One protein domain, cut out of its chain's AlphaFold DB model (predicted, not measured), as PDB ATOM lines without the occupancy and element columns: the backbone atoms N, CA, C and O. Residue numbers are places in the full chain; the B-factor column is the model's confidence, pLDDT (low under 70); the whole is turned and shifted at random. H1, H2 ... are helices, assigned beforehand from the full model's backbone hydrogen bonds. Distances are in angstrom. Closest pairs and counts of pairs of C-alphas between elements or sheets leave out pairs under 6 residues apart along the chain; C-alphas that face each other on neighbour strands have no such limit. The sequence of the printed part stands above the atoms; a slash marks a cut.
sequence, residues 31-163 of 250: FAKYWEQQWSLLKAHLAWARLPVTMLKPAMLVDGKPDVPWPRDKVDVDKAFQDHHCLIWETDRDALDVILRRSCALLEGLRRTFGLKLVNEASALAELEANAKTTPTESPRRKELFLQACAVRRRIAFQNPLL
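Overview. This is residues 31 to 163 of the 250 residues of an uncharacterized protein of Planctomycetes bacterium SM23_25 (UniProt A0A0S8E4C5). Three long helices, H3, H4 and H5, make an up-and-down bundle, each running against the one before it, with their centres at the corners of a triangle. A fourth long helix, H1, stands crosswise at the H3 start of this bundle, and between H1 and H3 the chain makes a wide excursion through two long links and the short H2, with residues 60 to 65 sticking out. The 133 printed residues have five named helices, in the order H1, H2, H3, H4, H5, and no named strand; the class is all helix. The whole is compact, with a radius of gyration of the C-alphas of 16.4 A and spans of 43 by 36 by 28 A.

Along the chain. H3, the longest helix, holds residues 95 to 114 and measures 28.1 A, from C-alpha 95 at (103.150, 124.503, 93.265) to C-alpha 114 at (93.566, 139.755, 71.748). H4 holds residues 119 to 134, 23.2 A, and H5 residues 141 to 158, 26.2 A, ending at C-alpha 158 at (100.788, 128.735, 72.197). H1 holds residues 31 to 49, 26.9 A, beginning at C-alpha 31 at (112.605, 113.044, 82.625). H2 is four residues, 77 to 80, 4.9 A.

Arrangement. H3 is the hub, touching three other helices. It touches H5 at a shallow tilt of 20 degrees, the same way; the closest C-alphas, of Leu 96 and Phe 146, are 4.9 A apart. H3 and H4 form a helical hairpin at a shallow tilt of 25 degrees, opposite ways, closest at the C-alphas of Leu 100 and Glu 129, 6.8 A. H4 and H5 form another, at 21 degrees, closest at the C-alphas of Glu 121 and Val 152, 6.3 A. H1 touches H3 about perpendicular, at 85 degrees, with residues 39 to 46 alone meeting residue 95 alone; the closest C-alphas, of Leu 42 and Ala 95, are 6.6 A apart. H1 and H5 are near each other, while H1 and H4 are apart. H2 touches no helix. In H1, H3, H4 and H5 every O i to N i+4 pair is within hydrogen-bond range; H2 is too short for such a pair, and its one O i to N i+3 pair is within range.

Size, cuts and confidence. The C-alphas farthest apart, of Lys 65 and Lys 117, are 45.0 A apart. The printed part has no cut. The links H1 to H2, 27 residues, and H2 to H3, 14 residues, are long; H3 to H4 is tight and H4 to H5 short. Residues 60 to 65 stand free, and residues 61 to 62 pair antiparallel with residues 65 to 66. The mean pLDDT of the printed part is 82.1; residues 31, 35, 39, 42 and 45 to 72 are under 70.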
ATOM      1  N   PHE A  31     113.631 112.009  82.573       62.72
ATOM      2  CA  PHE A  31     112.605 113.044  82.625       62.72
ATOM      3  C   PHE A  31     111.781 112.984  83.919       62.72
ATOM      4  O   PHE A  31     111.536 114.013  84.554       62.72
ATOM      5  N   ALA A  32     111.413 111.780  84.370       70.12
ATOM      6  CA  ALA A  32     110.736 111.588  85.651       70.12
ATOM      7  C   ALA A  32     111.594 112.062  86.840       70.12
ATOM      8  O   ALA A  32     111.087 112.744  87.737       70.12
ATOM      9  N   LYS A  33     112.902 111.762  86.825       70.69
ATOM     10  CA  LYS A  33     113.860 112.223  87.847       70.69
ATOM     11  C   LYS A  33     114.002 113.743  87.866       70.69
ATOM     12  O   LYS A  33     113.990 114.336  88.942       70.69
ATOM     13  N   TYR A  34     114.090 114.373  86.694       70.12
ATOM     14  CA  TYR A  34     114.129 115.831  86.577       70.12
ATOM     15  C   TYR A  34     112.897 116.474  87.227       70.12
ATOM     16  O   TYR A  34     113.027 117.398  88.031       70.12
ATOM     17  N   TRP A  35     111.702 115.951  86.947       68.25
ATOM     18  CA  TRP A  35     110.471 116.478  87.533       68.25
ATOM     19  C   TRP A  35     110.360 116.264  89.038       68.25
ATOM     20  O   TRP A  35     109.883 117.161  89.728       68.25
ATOM     21  N   GLU A  36     110.813 115.125  89.562       73.06
ATOM     22  CA  GLU A  36     110.908 114.931  91.015       73.06
ATOM     23  C   GLU A  36     111.846 115.951  91.665       73.06
ATOM     24  O   GLU A  36     111.513 116.537  92.695       73.06
ATOM     25  N   GLN A  37     112.985 116.242  91.033       72.44
ATOM     26  CA  GLN A  37     113.911 117.256  91.528       72.44
ATOM     27  C   GLN A  37     113.276 118.654  91.528       72.44
ATOM     28  O   GLN A  37     113.345 119.352  92.539       72.44
ATOM     29  N   GLN A  38     112.621 119.055  90.433       70.31
ATOM     30  CA  GLN A  38     111.935 120.352  90.350       70.31
ATOM     31  C   GLN A  38     110.793 120.461  91.367       70.31
ATOM     32  O   GLN A  38     110.655 121.479  92.042       70.31
ATOM     33  N   TRP A  39     110.006 119.394  91.526       69.94
ATOM     34  CA  TRP A  39     108.931 119.326  92.513       69.94
ATOM     35  C   TRP A  39     109.463 119.439  93.945       69.94
ATOM     36  O   TRP A  39     108.908 120.172  94.761       69.94
ATOM     37  N   SER A  40     110.570 118.759  94.247       71.88
ATOM     38  CA  SER A  40     111.241 118.833  95.546       71.88
ATOM     39  C   SER A  40     111.761 120.241  95.850       71.88
ATOM     40  O   SER A  40     111.476 120.782  96.919       71.88
ATOM     41  N   LEU A  41     112.441 120.879  94.889       70.00
ATOM     42  CA  LEU A  41     112.929 122.256  95.024       70.00
ATOM     43  C   LEU A  41     111.787 123.242  95.280       70.00
ATOM     44  O   LEU A  41     111.890 124.107  96.148       70.00
ATOM     45  N   LEU A  42     110.677 123.084  94.562       68.25
ATOM     46  CA  LEU A  42     109.516 123.948  94.713       68.25
ATOM     47  C   LEU A  42     108.821 123.742  96.065       68.25
ATOM     48  O   LEU A  42     108.499 124.722  96.732       68.25
ATOM     49  N   LYS A  43     108.663 122.494  96.526       70.00
ATOM     50  CA  LYS A  43     108.163 122.204  97.881       70.00
ATOM     51  C   LYS A  43     109.054 122.816  98.958       70.00
ATOM     52  O   LYS A  43     108.533 123.425  99.887       70.00
ATOM     53  N   ALA A  44     110.375 122.705  98.823       72.06
ATOM     54  CA  ALA A  44     111.315 123.322  99.754       72.06
ATOM     55  C   ALA A  44     111.166 124.853  99.776       72.06
ATOM     56  O   ALA A  44     111.153 125.460 100.846       72.06
ATOM     57  N   HIS A  45     110.980 125.472  98.608       66.75
ATOM     58  CA  HIS A  45     110.769 126.913  98.496       66.75
ATOM     59  C   HIS A  45     109.448 127.367  99.136       66.75
ATOM     60  O   HIS A  45     109.411 128.382  99.826       66.75
ATOM     61  N   LEU A  46     108.372 126.595  98.968       64.69
ATOM     62  CA  LEU A  46     107.051 126.912  99.521       64.69
ATOM     63  C   LEU A  46     106.953 126.651 101.026       64.69
ATOM     64  O   LEU A  46     106.358 127.450 101.746       64.69
ATOM     65  N   ALA A  47     107.582 125.584 101.525       68.56
ATOM     66  CA  ALA A  47     107.726 125.356 102.962       68.56
ATOM     67  C   ALA A  47     108.478 126.516 103.631       68.56
ATOM     68  O   ALA A  47     108.118 126.948 104.722       68.56
ATOM     69  N   TRP A  48     109.484 127.062 102.944       61.84
ATOM     70  CA  TRP A  48     110.230 128.223 103.408       61.84
ATOM     71  C   TRP A  48     109.412 129.524 103.348       61.84
ATOM     72  O   TRP A  48     109.461 130.313 104.287       61.84
ATOM     73  N   ALA A  49     108.609 129.728 102.298       58.31
ATOM     74  CA  ALA A  49     107.746 130.905 102.147       58.31
ATOM     75  C   ALA A  49     106.652 131.026 103.231       58.31
ATOM     76  O   ALA A  49     106.108 132.107 103.427       58.31
ATOM     77  N   ARG A  50     106.343 129.937 103.949       59.69
ATOM     78  CA  ARG A  50     105.404 129.916 105.087       59.69
ATOM     79  C   ARG A  50     106.008 130.374 106.420       59.69
ATOM     80  O   ARG A  50     105.290 130.432 107.415       59.69
ATOM     81  N   LEU A  51     107.306 130.671 106.472       51.91
ATOM     82  CA  LEU A  51     107.931 131.261 107.657       51.91
ATOM     83  C   LEU A  51     107.484 132.731 107.827       51.91
ATOM     84  O   LEU A  51     107.222 133.402 106.829       51.91
ATOM     85  N   PRO A  52     107.382 133.248 109.069       48.50
ATOM     86  CA  PRO A  52     106.903 134.604 109.339       48.50
ATOM     87  C   PRO A  52     107.658 135.677 108.532       48.50
ATOM     88  O   PRO A  52     108.884 135.681 108.426       48.50
ATOM     89  N   VAL A  53     106.873 136.583 107.948       47.44
ATOM     90  CA  VAL A  53     107.124 137.253 106.662       47.44
ATOM     91  C   VAL A  53     107.895 138.575 106.779       47.44
ATOM     92  O   VAL A  53     107.515 139.594 106.203       47.44
ATOM     93  N   THR A  54     109.003 138.601 107.514       50.03
ATOM     94  CA  THR A  54     109.838 139.818 107.570       50.03
ATOM     95  C   THR A  54     110.803 139.954 106.385       50.03
ATOM     96  O   THR A  54     111.428 141.000 106.237       50.03
ATOM     97  N   MET A  55     110.921 138.947 105.506       44.47
ATOM     98  CA  MET A  55     111.888 138.953 104.400       44.47
ATOM     99  C   MET A  55     111.332 138.367 103.093       44.47
ATOM    100  O   MET A  55     110.931 137.206 103.047       44.47
ATOM    101  N   LEU A  56     111.387 139.139 102.000       45.81
ATOM    102  CA  LEU A  56     111.271 138.623 100.631       45.81
ATOM    103  C   LEU A  56     112.659 138.150 100.180       45.81
ATOM    104  O   LEU A  56     113.573 138.962 100.030       45.81
ATOM    105  N   LYS A  57     112.840 136.848  99.932       45.69
ATOM    106  CA  LYS A  57     113.999 136.394  99.149       45.69
ATOM    107  C   LYS A  57     113.663 136.458  97.660       45.69
ATOM    108  O   LYS A  57     112.665 135.860  97.255       45.69
ATOM    109  N   PRO A  58     114.500 137.083  96.821       44.75
ATOM    110  CA  PRO A  58     114.476 136.794  95.400       44.75
ATOM    111  C   PRO A  58     114.949 135.346  95.201       44.75
ATOM    112  O   PRO A  58     115.875 134.879  95.863       44.75
ATOM    113  N   ALA A  59     114.328 134.621  94.273       43.72
ATOM    114  CA  ALA A  59     114.702 133.247  93.923       43.72
ATOM    115  C   ALA A  59     116.074 133.137  93.213       43.72
ATOM    116  O   ALA A  59     116.411 132.077  92.689       43.72
ATOM    117  N   MET A  60     116.871 134.211  93.179       40.62
ATOM    118  CA  MET A  60     118.187 134.222  92.551       40.62
ATOM    119  C   MET A  60     119.289 134.045  93.593       40.62
ATOM    120  O   MET A  60     119.456 134.849  94.508       40.62
ATOM    121  N   LEU A  61     120.064 132.975  93.426       40.22
ATOM    122  CA  LEU A  61     121.394 132.856  94.008       40.22
ATOM    123  C   LEU A  61     122.342 133.674  93.129       40.22
ATOM    124  O   LEU A  61     122.604 133.285  91.991       40.22
ATOM    125  N   VAL A  62     122.850 134.791  93.645       42.25
ATOM    126  CA  VAL A  62     123.978 135.503  93.033       42.25
ATOM    127  C   VAL A  62     125.243 134.933  93.680       42.25
ATOM    128  O   VAL A  62     125.398 134.965  94.899       42.25
ATOM    129  N   ASP A  63     126.111 134.307  92.883       41.25
ATOM    130  CA  ASP A  63     127.388 133.719  93.328       41.25
ATOM    131  C   ASP A  63     127.290 132.645  94.433       41.25
ATOM    132  O   ASP A  63     128.168 132.514  95.288       41.25
ATOM    133  N   GLY A  64     126.213 131.852  94.443       40.22
ATOM    134  CA  GLY A  64     126.039 130.763  95.417       40.22
ATOM    135  C   GLY A  64     125.777 131.235  96.852       40.22
ATOM    136  O   GLY A  64     125.663 130.409  97.758       40.22
ATOM    137  N   LYS A  65     125.626 132.545  97.061       37.78
ATOM    138  CA  LYS A  65     125.099 133.131  98.291       37.78
ATOM    139  C   LYS A  65     123.658 133.574  98.024       37.78
ATOM    140  O   LYS A  65     123.360 134.049  96.928       37.78
ATOM    141  N   PRO A  66     122.726 133.379  98.973       42.94
ATOM    142  CA  PRO A  66     121.415 133.994  98.849       42.94
ATOM    143  C   PRO A  66     121.634 135.503  98.772       42.94
ATOM    144  O   PRO A  66     122.252 136.073  99.673       42.94
ATOM    145  N   ASP A  67     121.176 136.113  97.680       49.47
ATOM    146  CA  ASP A  67     121.172 137.562  97.548       49.47
ATOM    147  C   ASP A  67     120.445 138.145  98.768       49.47
ATOM    148  O   ASP A  67     119.517 137.520  99.307       49.47
ATOM    149  N   VAL A  68     120.945 139.268  99.280       53.31
ATOM    150  CA  VAL A  68     120.520 139.798 100.580       53.31
ATOM    151  C   VAL A  68     118.993 139.952 100.550       53.31
ATOM    152  O   VAL A  68     118.479 140.550  99.603       53.31
ATOM    153  N   PRO A  69     118.244 139.373 101.507       58.06
ATOM    154  CA  PRO A  69     116.791 139.458 101.502       58.06
ATOM    155  C   PRO A  69     116.384 140.926 101.453       58.06
ATOM    156  O   PRO A  69     116.793 141.721 102.302       58.06
ATOM    157  N   TRP A  70     115.616 141.290 100.431       56.94
ATOM    158  CA  TRP A  70     115.193 142.665 100.261       56.94
ATOM    159  C   TRP A  70     114.129 142.963 101.325       56.94
ATOM    160  O   TRP A  70     113.143 142.220 101.424       56.94
ATOM    161  N   PRO A  71     114.303 144.018 102.140       61.97
ATOM    162  CA  PRO A  71     113.272 144.435 103.078       61.97
ATOM    163  C   PRO A  71     112.001 144.801 102.301       61.97
ATOM    164  O   PRO A  71     112.070 145.565 101.335       61.97
ATOM    165  N   ARG A  72     110.847 144.236 102.692       57.50
ATOM    166  CA  ARG A  72     109.547 144.473 102.025       57.50
ATOM    167  C   ARG A  72     109.193 145.961 101.961       57.50
ATOM    168  O   ARG A  72     108.573 146.393 101.002       57.50
ATOM    169  N   ASP A  73     109.618 146.732 102.956       71.00
ATOM    170  CA  ASP A  73     109.436 148.181 103.069       71.00
ATOM    171  C   ASP A  73     110.307 148.993 102.096       71.00
ATOM    172  O   ASP A  73     110.025 150.165 101.858       71.00
ATOM    173  N   LYS A  74     111.356 148.392 101.519       72.50
ATOM    174  CA  LYS A  74     112.317 149.088 100.645       72.50
ATOM    175  C   LYS A  74     112.177 148.765  99.165       72.50
ATOM    176  O   LYS A  74     112.777 149.461  98.346       72.50
ATOM    177  N   VAL A  75     111.421 147.728  98.812       71.75
ATOM    178  CA  VAL A  75     111.154 147.381  97.415       71.75
ATOM    179  C   VAL A  75     109.709 147.704  97.109       71.75
ATOM    180  O   VAL A  75     108.796 147.036  97.581       71.75
ATOM    181  N   ASP A  76     109.523 148.722  96.279       78.62
ATOM    182  CA  ASP A  76     108.255 148.958  95.611       78.62
ATOM    183  C   ASP A  76     108.013 147.789  94.646       78.62
ATOM    184  O   ASP A  76     108.592 147.718  93.559       78.62
ATOM    185  N   VAL A  77     107.253 146.801  95.120       72.06
ATOM    186  CA  VAL A  77     107.041 145.517  94.443       72.06
ATOM    187  C   VAL A  77     106.378 145.728  93.082       72.06
ATOM    188  O   VAL A  77     106.736 145.043  92.124       72.06
ATOM    189  N   ASP A  78     105.506 146.733  92.986       71.31
ATOM    190  CA  ASP A  78     104.809 147.120  91.759       71.31
ATOM    191  C   ASP A  78     105.760 147.768  90.741       71.31
ATOM    192  O   ASP A  78     105.582 147.622  89.534       71.31
ATOM    193  N   LYS A  79     106.821 148.443  91.204       77.81
ATOM    194  CA  LYS A  79     107.896 148.925  90.317       77.81
ATOM    195  C   LYS A  79     108.900 147.838  89.946       77.81
ATOM    196  O   LYS A  79     109.467 147.881  88.854       77.81
ATOM    197  N   ALA A  80     109.178 146.908  90.856       77.00
ATOM    198  CA  ALA A  80     110.189 145.873  90.659       77.00
ATOM    199  C   ALA A  80     109.704 144.744  89.737       77.00
ATOM    200  O   ALA A  80     110.500 144.189  88.974       77.00
ATOM    201  N   PHE A  81     108.413 144.413  89.787       77.06
ATOM    202  CA  PHE A  81     107.813 143.345  88.998       77.06
ATOM    203  C   PHE A  81     106.740 143.906  88.072       77.06
ATOM    204  O   PHE A  81     105.757 144.478  88.519       77.06
ATOM    205  N   GLN A  82     106.897 143.673  86.766       80.06
ATOM    206  CA  GLN A  82     105.908 144.108  85.771       80.06
ATOM    207  C   GLN A  82     104.570 143.359  85.887       80.06
ATOM    208  O   GLN A  82     103.557 143.848  85.402       80.06
ATOM    209  N   ASP A  83     104.561 142.176  86.512       84.25
ATOM    210  CA  ASP A  83     103.363 141.361  86.705       84.25
ATOM    211  C   ASP A  83     103.314 140.795  88.132       84.25
ATOM    212  O   ASP A  83     104.154 139.982  88.533       84.25
ATOM    213  N   HIS A  84     102.285 141.191  88.885       88.19
ATOM    214  CA  HIS A  84     102.020 140.739  90.251       88.19
ATOM    215  C   HIS A  84     101.790 139.216  90.345       88.19
ATOM    216  O   HIS A  84     102.076 138.586  91.371       88.19
ATOM    217  N   HIS A  85     101.332 138.568  89.268       90.12
ATOM    218  CA  HIS A  85     101.162 137.118  89.236       90.12
ATOM    219  C   HIS A  85     102.497 136.355  89.239       90.12
ATOM    220  O   HIS A  85     102.503 135.172  89.599       90.12
ATOM    221  N   CYS A  86     103.630 137.013  88.944       86.94
ATOM    222  CA  CYS A  86     104.977 136.441  89.070       86.94
ATOM    223  C   CYS A  86     105.425 136.216  90.522       86.94
ATOM    224  O   CYS A  86     106.410 135.507  90.750       86.94
ATOM    225  N   LEU A  87     104.703 136.759  91.500       89.00
ATOM    226  CA  LEU A  87     104.959 136.527  92.917       89.00
ATOM    227  C   LEU A  87     104.311 135.216  93.387       89.00
ATOM    228  O   LEU A  87     103.421 134.666  92.726       89.00
ATOM    229  N   ILE A  88     104.793 134.696  94.513       88.56
ATOM    230  CA  ILE A  88     104.132 133.625  95.270       88.56
ATOM    231  C   ILE A  88     103.262 134.311  96.318       88.56
ATOM    232  O   ILE A  88     103.744 135.192  97.030       88.56
ATOM    233  N   TRP A  89     101.983 133.955  96.368       89.44
ATOM    234  CA  TRP A  89     101.015 134.558  97.277       89.44
ATOM    235  C   TRP A  89     100.848 133.696  98.526       89.44
ATOM    236  O   TRP A  89     101.044 132.486  98.490       89.44
ATOM    237  N   GLU A  90     100.427 134.313  99.628       89.06
ATOM    238  CA  GLU A  90     100.156 133.606 100.891       89.06
ATOM    239  C   GLU A  90      99.012 132.588 100.753       89.06
ATOM    240  O   GLU A  90      98.965 131.587 101.467       89.06
ATOM    241  N   THR A  91      98.117 132.806  99.786       91.19
ATOM    242  CA  THR A  91      97.037 131.882  99.427       91.19
ATOM    243  C   THR A  91      97.520 130.645  98.668       91.19
ATOM    244  O   THR A  91      96.785 129.662  98.601       91.19
ATOM    245  N   ASP A  92      98.718 130.676  98.071       93.38
ATOM    246  CA  ASP A  92      99.244 129.549  97.303       93.38
ATOM    247  C   ASP A  92      99.730 128.458  98.270       93.38
ATOM    248  O   ASP A  92     100.736 128.614  98.968       93.38
ATOM    249  N   ARG A  93      99.023 127.322  98.334       94.00
ATOM    250  CA  ARG A  93      99.380 126.260  99.288       94.00
ATOM    251  C   ARG A  93     100.551 125.415  98.807       94.00
ATOM    252  O   ARG A  93     101.259 124.835  99.633       94.00
ATOM    253  N   ASP A  94     100.701 125.291  97.497       94.06
ATOM    254  CA  ASP A  94     101.740 124.512  96.846       94.06
ATOM    255  C   ASP A  94     101.985 125.006  95.397       94.06
ATOM    256  O   ASP A  94     101.424 125.998  94.929       94.06
ATOM    257  N   ALA A  95     102.826 124.276  94.669       94.06
ATOM    258  CA  ALA A  95     103.150 124.503  93.265       94.06
ATOM    259  C   ALA A  95     101.936 124.523  92.322       94.06
ATOM    260  O   ALA A  95     101.933 125.253  91.326       94.06
ATOM    261  N   LEU A  96     100.942 123.677  92.609       96.88
ATOM    262  CA  LEU A  96      99.724 123.545  91.820       96.88
ATOM    263  C   LEU A  96      98.881 124.820  91.910       96.88
ATOM    264  O   LEU A  96      98.404 125.312  90.891       96.88
ATOM    265  N   ASP A  97      98.757 125.404  93.098       96.62
ATOM    266  CA  ASP A  97      97.992 126.639  93.265       96.62
ATOM    267  C   ASP A  97      98.658 127.808  92.496       96.62
ATOM    268  O   ASP A  97      97.986 128.524  91.747       96.62
ATOM    269  N   VAL A  98      99.997 127.921  92.551       95.94
ATOM    270  CA  VAL A  98     100.762 128.936  91.791       95.94
ATOM    271  C   VAL A  98     100.543 128.796  90.282       95.94
ATOM    272  O   VAL A  98     100.301 129.787  89.587       95.94
ATOM    273  N   ILE A  99     100.658 127.573  89.745       96.94
ATOM    274  CA  ILE A  99     100.544 127.355  88.298       96.94
ATOM    275  C   ILE A  99      99.123 127.619  87.807       96.94
ATOM    276  O   ILE A  99      98.972 128.237  86.753       96.94
ATOM    277  N   LEU A 100      98.098 127.210  88.560       97.81
ATOM    278  CA  LEU A 100      96.700 127.443  88.204       97.81
ATOM    279  C   LEU A 100      96.401 128.938  88.178       97.81
ATOM    280  O   LEU A 100      95.965 129.449  87.150       97.81
ATOM    281  N   ARG A 101      96.765 129.662  89.242       97.62
ATOM    282  CA  ARG A 101      96.573 131.113  89.332       97.62
ATOM    283  C   ARG A 101      97.233 131.860  88.174       97.62
ATOM    284  O   ARG A 101      96.597 132.695  87.534       97.62
ATOM    285  N   ARG A 102      98.498 131.548  87.867       97.25
ATOM    286  CA  ARG A 102      99.219 132.166  86.736       97.25
ATOM    287  C   ARG A 102      98.618 131.799  85.386       97.25
ATOM    288  O   ARG A 102      98.626 132.620  84.477       97.25
ATOM    289  N   SER A 103      98.113 130.577  85.241       98.00
ATOM    290  CA  SER A 103      97.486 130.130  83.994       98.00
ATOM    291  C   SER A 103      96.142 130.819  83.766       98.00
ATOM    292  O   SER A 103      95.868 131.218  82.638       98.00
ATOM    293  N   CYS A 104      95.351 131.032  84.824       97.94
ATOM    294  CA  CYS A 104      94.130 131.837  84.765       97.94
ATOM    295  C   CYS A 104      94.446 133.287  84.376       97.94
ATOM    296  O   CYS A 104      93.849 133.801  83.435       97.94
ATOM    297  N   ALA A 105      95.449 133.907  85.008       97.00
ATOM    298  CA  ALA A 105      95.874 135.267  84.675       97.00
ATOM    299  C   ALA A 105      96.352 135.400  83.217       97.00
ATOM    300  O   ALA A 105      95.965 136.336  82.518       97.00
ATOM    301  N   LEU A 106      97.141 134.434  82.726       96.94
ATOM    302  CA  LEU A 106      97.564 134.387  81.323       96.94
ATOM    303  C   LEU A 106      96.358 134.281  80.380       96.94
ATOM    304  O   LEU A 106      96.280 135.021  79.402       96.94
ATOM    305  N   LEU A 107      95.417 133.380  80.672       98.19
ATOM    306  CA  LEU A 107      94.213 133.190  79.866       98.19
ATOM    307  C   LEU A 107      93.375 134.472  79.811       98.19
ATOM    308  O   LEU A 107      92.986 134.901  78.727       98.19
ATOM    309  N   GLU A 108      93.127 135.110  80.953       97.56
ATOM    310  CA  GLU A 108      92.395 136.379  81.028       97.56
ATOM    311  C   GLU A 108      93.112 137.506  80.286       97.56
ATOM    312  O   GLU A 108      92.471 138.263  79.555       97.56
ATOM    313  N   GLY A 109      94.437 137.588  80.417       96.69
ATOM    314  CA  GLY A 109      95.262 138.539  79.680       96.69
ATOM    315  C   GLY A 109      95.122 138.362  78.170       96.69
ATOM    316  O   GLY A 109      94.861 139.329  77.459       96.69
ATOM    317  N   LEU A 110      95.202 137.125  77.671       97.06
ATOM    318  CA  LEU A 110      95.029 136.835  76.245       97.06
ATOM    319  C   LEU A 110      93.613 137.152  75.747       97.06
ATOM    320  O   LEU A 110      93.456 137.718  74.664       97.06
ATOM    321  N   ARG A 111      92.582 136.843  76.544       97.62
ATOM    322  CA  ARG A 111      91.191 137.215  76.240       97.62
ATOM    323  C   ARG A 111      91.025 138.729  76.141       97.62
ATOM    324  O   ARG A 111      90.409 139.212  75.197       97.62
ATOM    325  N   ARG A 112      91.576 139.471  77.103       97.69
ATOM    326  CA  ARG A 112      91.448 140.931  77.184       97.69
ATOM    327  C   ARG A 112      92.212 141.639  76.068       97.69
ATOM    328  O   ARG A 112      91.675 142.562  75.471       97.69
ATOM    329  N   THR A 113      93.443 141.215  75.797       97.38
ATOM    330  CA  THR A 113      94.337 141.897  74.851       97.38
ATOM    331  C   THR A 113      94.041 141.529  73.398       97.38
ATOM    332  O   THR A 113      94.102 142.397  72.533       97.38
ATOM    333  N   PHE A 114      93.704 140.265  73.120       97.69
ATOM    334  CA  PHE A 114      93.566 139.755  71.748       97.69
ATOM    335  C   PHE A 114      92.154 139.267  71.396       97.69
ATOM    336  O   PHE A 114      91.917 138.860  70.263       97.69
ATOM    337  N   GLY A 115      91.206 139.262  72.341       97.06
ATOM    338  CA  GLY A 115      89.834 138.809  72.082       97.06
ATOM    339  C   GLY A 115      89.701 137.304  71.815       97.06
ATOM    340  O   GLY A 115      88.695 136.864  71.253       97.06
ATOM    341  N   LEU A 116      90.698 136.493  72.191       96.69
ATOM    342  CA  LEU A 116      90.655 135.039  72.004       96.69
ATOM    343  C   LEU A 116      89.555 134.420  72.872       96.69
ATOM    344  O   LEU A 116      89.341 134.850  73.998       96.69
ATOM    345  N   LYS A 117      88.857 133.385  72.393       95.62
ATOM    346  CA  LYS A 117      87.765 132.762  73.169       95.62
ATOM    347  C   LYS A 117      88.263 131.713  74.173       95.62
ATOM    348  O   LYS A 117      87.753 131.683  75.291       95.62
ATOM    349  N   LEU A 118      89.264 130.896  73.815       96.69
ATOM    350  CA  LEU A 118      89.922 129.890  74.682       96.69
ATOM    351  C   LEU A 118      88.943 129.104  75.583       96.69
ATOM    352  O   LEU A 118      89.128 129.006  76.797       96.69
ATOM    353  N   VAL A 119      87.812 128.658  75.020       97.94
ATOM    354  CA  VAL A 119      86.692 128.095  75.800       97.94
ATOM    355  C   VAL A 119      87.090 126.765  76.438       97.94
ATOM    356  O   VAL A 119      86.848 126.556  77.625       97.94
ATOM    357  N   ASN A 120      87.758 125.904  75.670       98.00
ATOM    358  CA  ASN A 120      88.177 124.580  76.121       98.00
ATOM    359  C   ASN A 120      89.244 124.683  77.215       98.00
ATOM    360  O   ASN A 120      89.177 123.984  78.224       98.00
ATOM    361  N   GLU A 121      90.208 125.588  77.047       98.44
ATOM    362  CA  GLU A 121      91.273 125.829  78.018       98.44
ATOM    363  C   GLU A 121      90.724 126.410  79.322       98.44
ATOM    364  O   GLU A 121      91.167 126.011  80.397       98.44
ATOM    365  N   ALA A 122      89.739 127.308  79.239       98.50
ATOM    366  CA  ALA A 122      89.081 127.854  80.420       98.50
ATOM    367  C   ALA A 122      88.293 126.786  81.188       98.50
ATOM    368  O   ALA A 122      88.403 126.730  82.410       98.50
ATOM    369  N   SER A 123      87.548 125.921  80.489       98.44
ATOM    370  CA  SER A 123      86.841 124.797  81.122       98.44
ATOM    371  C   SER A 123      87.823 123.848  81.807       98.44
ATOM    372  O   SER A 123      87.666 123.532  82.983       98.44
ATOM    373  N   ALA A 124      88.897 123.471  81.107       98.44
ATOM    374  CA  ALA A 124      89.922 122.590  81.654       98.44
ATOM    375  C   ALA A 124      90.616 123.193  82.889       98.44
ATOM    376  O   ALA A 124      90.863 122.480  83.859       98.44
ATOM    377  N   LEU A 125      90.918 124.499  82.889       98.38
ATOM    378  CA  LEU A 125      91.467 125.166  84.075       98.38
ATOM    379  C   LEU A 125      90.476 125.182  85.241       98.38
ATOM    380  O   LEU A 125      90.883 124.886  86.362       98.38
ATOM    381  N   ALA A 126      89.199 125.479  84.990       98.44
ATOM    382  CA  ALA A 126      88.175 125.509  86.032       98.44
ATOM    383  C   ALA A 126      87.982 124.131  86.691       98.44
ATOM    384  O   ALA A 126      87.899 124.029  87.916       98.44
ATOM    385  N   GLU A 127      87.982 123.056  85.896       98.50
ATOM    386  CA  GLU A 127      87.932 121.679  86.399       98.50
ATOM    387  C   GLU A 127      89.163 121.332  87.246       98.50
ATOM    388  O   GLU A 127      89.040 120.763  88.335       98.50
ATOM    389  N   LEU A 128      90.363 121.698  86.784       98.50
ATOM    390  CA  LEU A 128      91.595 121.480  87.542       98.50
ATOM    391  C   LEU A 128      91.610 122.273  88.851       98.50
ATOM    392  O   LEU A 128      92.058 121.745  89.867       98.50
ATOM    393  N   GLU A 129      91.094 123.500  88.855       98.25
ATOM    394  CA  GLU A 129      90.982 124.321  90.059       98.25
ATOM    395  C   GLU A 129      89.997 123.717  91.068       98.25
ATOM    396  O   GLU A 129      90.308 123.625  92.258       98.25
ATOM    397  N   ALA A 130      88.839 123.235  90.606       98.25
ATOM    398  CA  ALA A 130      87.871 122.542  91.454       98.25
ATOM    399  C   ALA A 130      88.485 121.286  92.097       98.25
ATOM    400  O   ALA A 130      88.389 121.095  93.312       98.25
ATOM    401  N   ASN A 131      89.202 120.482  91.309       98.12
ATOM    402  CA  ASN A 131      89.912 119.300  91.798       98.12
ATOM    403  C   ASN A 131      91.051 119.664  92.769       98.12
ATOM    404  O   ASN A 131      91.257 118.990  93.779       98.12
ATOM    405  N   ALA A 132      91.789 120.743  92.506       97.44
ATOM    406  CA  ALA A 132      92.871 121.206  93.373       97.44
ATOM    407  C   ALA A 132      92.364 121.735  94.726       97.44
ATOM    408  O   ALA A 132      93.074 121.630  95.733       97.44
ATOM    409  N   LYS A 133      91.151 122.298  94.780       97.06
ATOM    410  CA  LYS A 133      90.522 122.760  96.029       97.06
ATOM    411  C   LYS A 133      90.174 121.594  96.953       97.06
ATOM    412  O   LYS A 133      90.459 121.681  98.144       97.06
ATOM    413  N   THR A 134      89.631 120.507  96.406       97.88
ATOM    414  CA  THR A 134      89.216 119.322  97.180       97.88
ATOM    415  C   THR A 134      90.364 118.363  97.495       97.88
ATOM    416  O   THR A 134      90.262 117.574  98.432       97.88
ATOM    417  N   THR A 135      91.474 118.433  96.754       97.75
ATOM    418  CA  THR A 135      92.628 117.543  96.947       97.75
ATOM    419  C   THR A 135      93.571 118.058  98.054       97.75
ATOM    420  O   THR A 135      94.139 119.148  97.901       97.75
ATOM    421  N   PRO A 136      93.833 117.280  99.128       97.44
ATOM    422  CA  PRO A 136      94.777 117.647 100.193       97.44
ATOM    423  C   PRO A 136      96.202 117.889  99.680       97.44
ATOM    424  O   PRO A 136      96.634 117.214  98.746       97.44
ATOM    425  N   THR A 137      96.955 118.799 100.315       94.12
ATOM    426  CA  THR A 137      98.325 119.189  99.900       94.12
ATOM    427  C   THR A 137      99.309 118.023  99.834       94.12
ATOM    428  O   THR A 137     100.153 117.988  98.944       94.12
ATOM    429  N   GLU A 138      99.155 117.036 100.716       92.69
ATOM    430  CA  GLU A 138     100.047 115.871 100.795       92.69
ATOM    431  C   GLU A 138      99.673 114.746  99.821       92.69
ATOM    432  O   GLU A 138     100.369 113.736  99.727       92.69
ATOM    433  N   SER A 139      98.566 114.892  99.090       96.50
ATOM    434  CA  SER A 139      98.107 113.851  98.177       96.50
ATOM    435  C   SER A 139      99.027 113.742  96.954       96.50
ATOM    436  O   SER A 139      99.280 114.755  96.289       96.50
ATOM    437  N   PRO A 140      99.457 112.526  96.555       93.19
ATOM    438  CA  PRO A 140     100.229 112.331  95.325       93.19
ATOM    439  C   PRO A 140      99.464 112.804  94.078       93.19
ATOM    440  O   PRO A 140     100.079 113.242  93.103       93.19
ATOM    441  N   ARG A 141      98.122 112.832  94.140       96.00
ATOM    442  CA  ARG A 141      97.251 113.353  93.076       96.00
ATOM    443  C   ARG A 141      97.545 114.813  92.725       96.00
ATOM    444  O   ARG A 141      97.321 115.220  91.587       96.00
ATOM    445  N   ARG A 142      98.093 115.613  93.650       96.75
ATOM    446  CA  ARG A 142      98.459 117.011  93.358       96.75
ATOM    447  C   ARG A 142      99.548 117.130  92.308       96.75
ATOM    448  O   ARG A 142      99.495 118.042  91.488       96.75
ATOM    449  N   LYS A 143     100.492 116.187  92.280       94.25
ATOM    450  CA  LYS A 143     101.528 116.150  91.246       94.25
ATOM    451  C   LYS A 143     100.915 115.897  89.868       94.25
ATOM    452  O   LYS A 143     101.286 116.549  88.898       94.25
ATOM    453  N   GLU A 144      99.949 114.990  89.781       96.44
ATOM    454  CA  GLU A 144      99.249 114.687  88.528       96.44
ATOM    455  C   GLU A 144      98.448 115.898  88.034       96.44
ATOM    456  O   GLU A 144      98.583 116.293  86.876       96.44
ATOM    457  N   LEU A 145      97.695 116.550  88.929       97.81
ATOM    458  CA  LEU A 145      96.978 117.793  88.625       97.81
ATOM    459  C   LEU A 145      97.936 118.910  88.184       97.81
ATOM    460  O   LEU A 145      97.631 119.657  87.258       97.81
ATOM    461  N   PHE A 146      99.117 119.007  88.796       96.69
ATOM    462  CA  PHE A 146     100.136 119.988  88.421       96.69
ATOM    463  C   PHE A 146     100.658 119.766  86.999       96.69
ATOM    464  O   PHE A 146     100.785 120.721  86.228       96.69
ATOM    465  N   LEU A 147     100.924 118.514  86.619       96.56
ATOM    466  CA  LEU A 147     101.347 118.180  85.259       96.56
ATOM    467  C   LEU A 147     100.239 118.482  84.240       96.56
ATOM    468  O   LEU A 147     100.521 119.044  83.178       96.56
ATOM    469  N   GLN A 148      98.982 118.191  84.583       97.81
ATOM    470  CA  GLN A 148      97.822 118.542  83.759       97.81
ATOM    471  C   GLN A 148      97.686 120.062  83.593       97.81
ATOM    472  O   GLN A 148      97.542 120.545  82.468       97.81
ATOM    473  N   ALA A 149      97.826 120.830  84.675       98.06
ATOM    474  CA  ALA A 149      97.819 122.291  84.629       98.06
ATOM    475  C   ALA A 149      98.961 122.842  83.762       98.06
ATOM    476  O   ALA A 149      98.744 123.754  82.965       98.06
ATOM    477  N   CYS A 150     100.163 122.257  83.835       96.81
ATOM    478  CA  CYS A 150     101.273 122.632  82.958       96.81
ATOM    479  C   CYS A 150     100.960 122.386  81.475       96.81
ATOM    480  O   CYS A 150     101.325 123.214  80.635       96.81
ATOM    481  N   ALA A 151     100.291 121.277  81.144       96.81
ATOM    482  CA  ALA A 151      99.871 120.987  79.774       96.81
ATOM    483  C   ALA A 151      98.831 122.004  79.276       96.81
ATOM    484  O   ALA A 151      98.996 122.568  78.195       96.81
ATOM    485  N   VAL A 152      97.815 122.312  80.090       98.25
ATOM    486  CA  VAL A 152      96.805 123.336  79.764       98.25
ATOM    487  C   VAL A 152      97.455 124.708  79.582       98.25
ATOM    488  O   VAL A 152      97.217 125.368  78.572       98.25
ATOM    489  N   ARG A 153      98.346 125.116  80.495       97.88
ATOM    490  CA  ARG A 153      99.094 126.377  80.388       97.88
ATOM    491  C   ARG A 153      99.864 126.478  79.079       97.88
ATOM    492  O   ARG A 153      99.912 127.548  78.486       97.88
ATOM    493  N   ARG A 154     100.480 125.381  78.629       95.38
ATOM    494  CA  ARG A 154     101.223 125.353  77.365       95.38
ATOM    495  C   ARG A 154     100.298 125.569  76.171       95.38
ATOM    496  O   ARG A 154     100.635 126.375  75.310       95.38
ATOM    497  N   ARG A 155      99.130 124.917  76.153       97.12
ATOM    498  CA  ARG A 155      98.112 125.160  75.120       97.12
ATOM    499  C   ARG A 155      97.679 126.624  75.101       97.12
ATOM    500  O   ARG A 155      97.695 127.223  74.040       97.12
ATOM    501  N   ILE A 156      97.408 127.218  76.266       97.50
ATOM    502  CA  ILE A 156      97.074 128.649  76.387       97.50
ATOM    503  C   ILE A 156      98.211 129.525  75.848       97.50
ATOM    504  O   ILE A 156      97.967 130.431  75.060       97.50
ATOM    505  N   ALA A 157      99.454 129.248  76.249       95.81
ATOM    506  CA  ALA A 157     100.611 130.028  75.830       95.81
ATOM    507  C   ALA A 157     100.797 130.006  74.309       95.81
ATOM    508  O   ALA A 157     101.003 131.062  73.727       95.81
ATOM    509  N   PHE A 158     100.661 128.848  73.656       94.88
ATOM    510  CA  PHE A 158     100.788 128.735  72.197       94.88
ATOM    511  C   PHE A 158      99.657 129.397  71.405       94.88
ATOM    512  O   PHE A 158      99.794 129.570  70.201       94.88
ATOM    513  N   GLN A 159      98.564 129.799  72.052       96.25
ATOM    514  CA  GLN A 159      97.530 130.613  71.412       96.25
ATOM    515  C   GLN A 159      97.876 132.110  71.418       96.25
ATOM    516  O   GLN A 159      97.116 132.912  70.888       96.25
ATOM    517  N   ASN A 160      98.995 132.513  72.030       96.44
ATOM    518  CA  ASN A 160      99.438 133.900  72.043       96.44
ATOM    519  C   ASN A 160      99.910 134.334  70.638       96.44
ATOM    520  O   ASN A 160     100.935 133.824  70.185       96.44
ATOM    521  N   PRO A 161      99.256 135.319  69.987       95.38
ATOM    522  CA  PRO A 161      99.647 135.788  68.655       95.38
ATOM    523  C   PRO A 161     101.054 136.397  68.598       95.38
ATOM    524  O   PRO A 161     101.633 136.510  67.527       95.38
ATOM    525  N   LEU A 162     101.622 136.789  69.745       93.31
ATOM    526  CA  LEU A 162     103.002 137.280  69.827       93.31
ATOM    527  C   LEU A 162     104.048 136.161  69.718       93.31
ATOM    528  O   LEU A 162     105.235 136.455  69.596       93.31
ATOM    529  N   LEU A 163     103.633 134.895  69.802       92.62
ATOM    530  CA  LEU A 163     104.497 133.731  69.608       92.62
ATOM    531  C   LEU A 163     104.408 133.198  68.167       92.62
ATOM    532  O   LEU A 163     104.452 131.989  67.953       92.62
TER     533      LEU A 163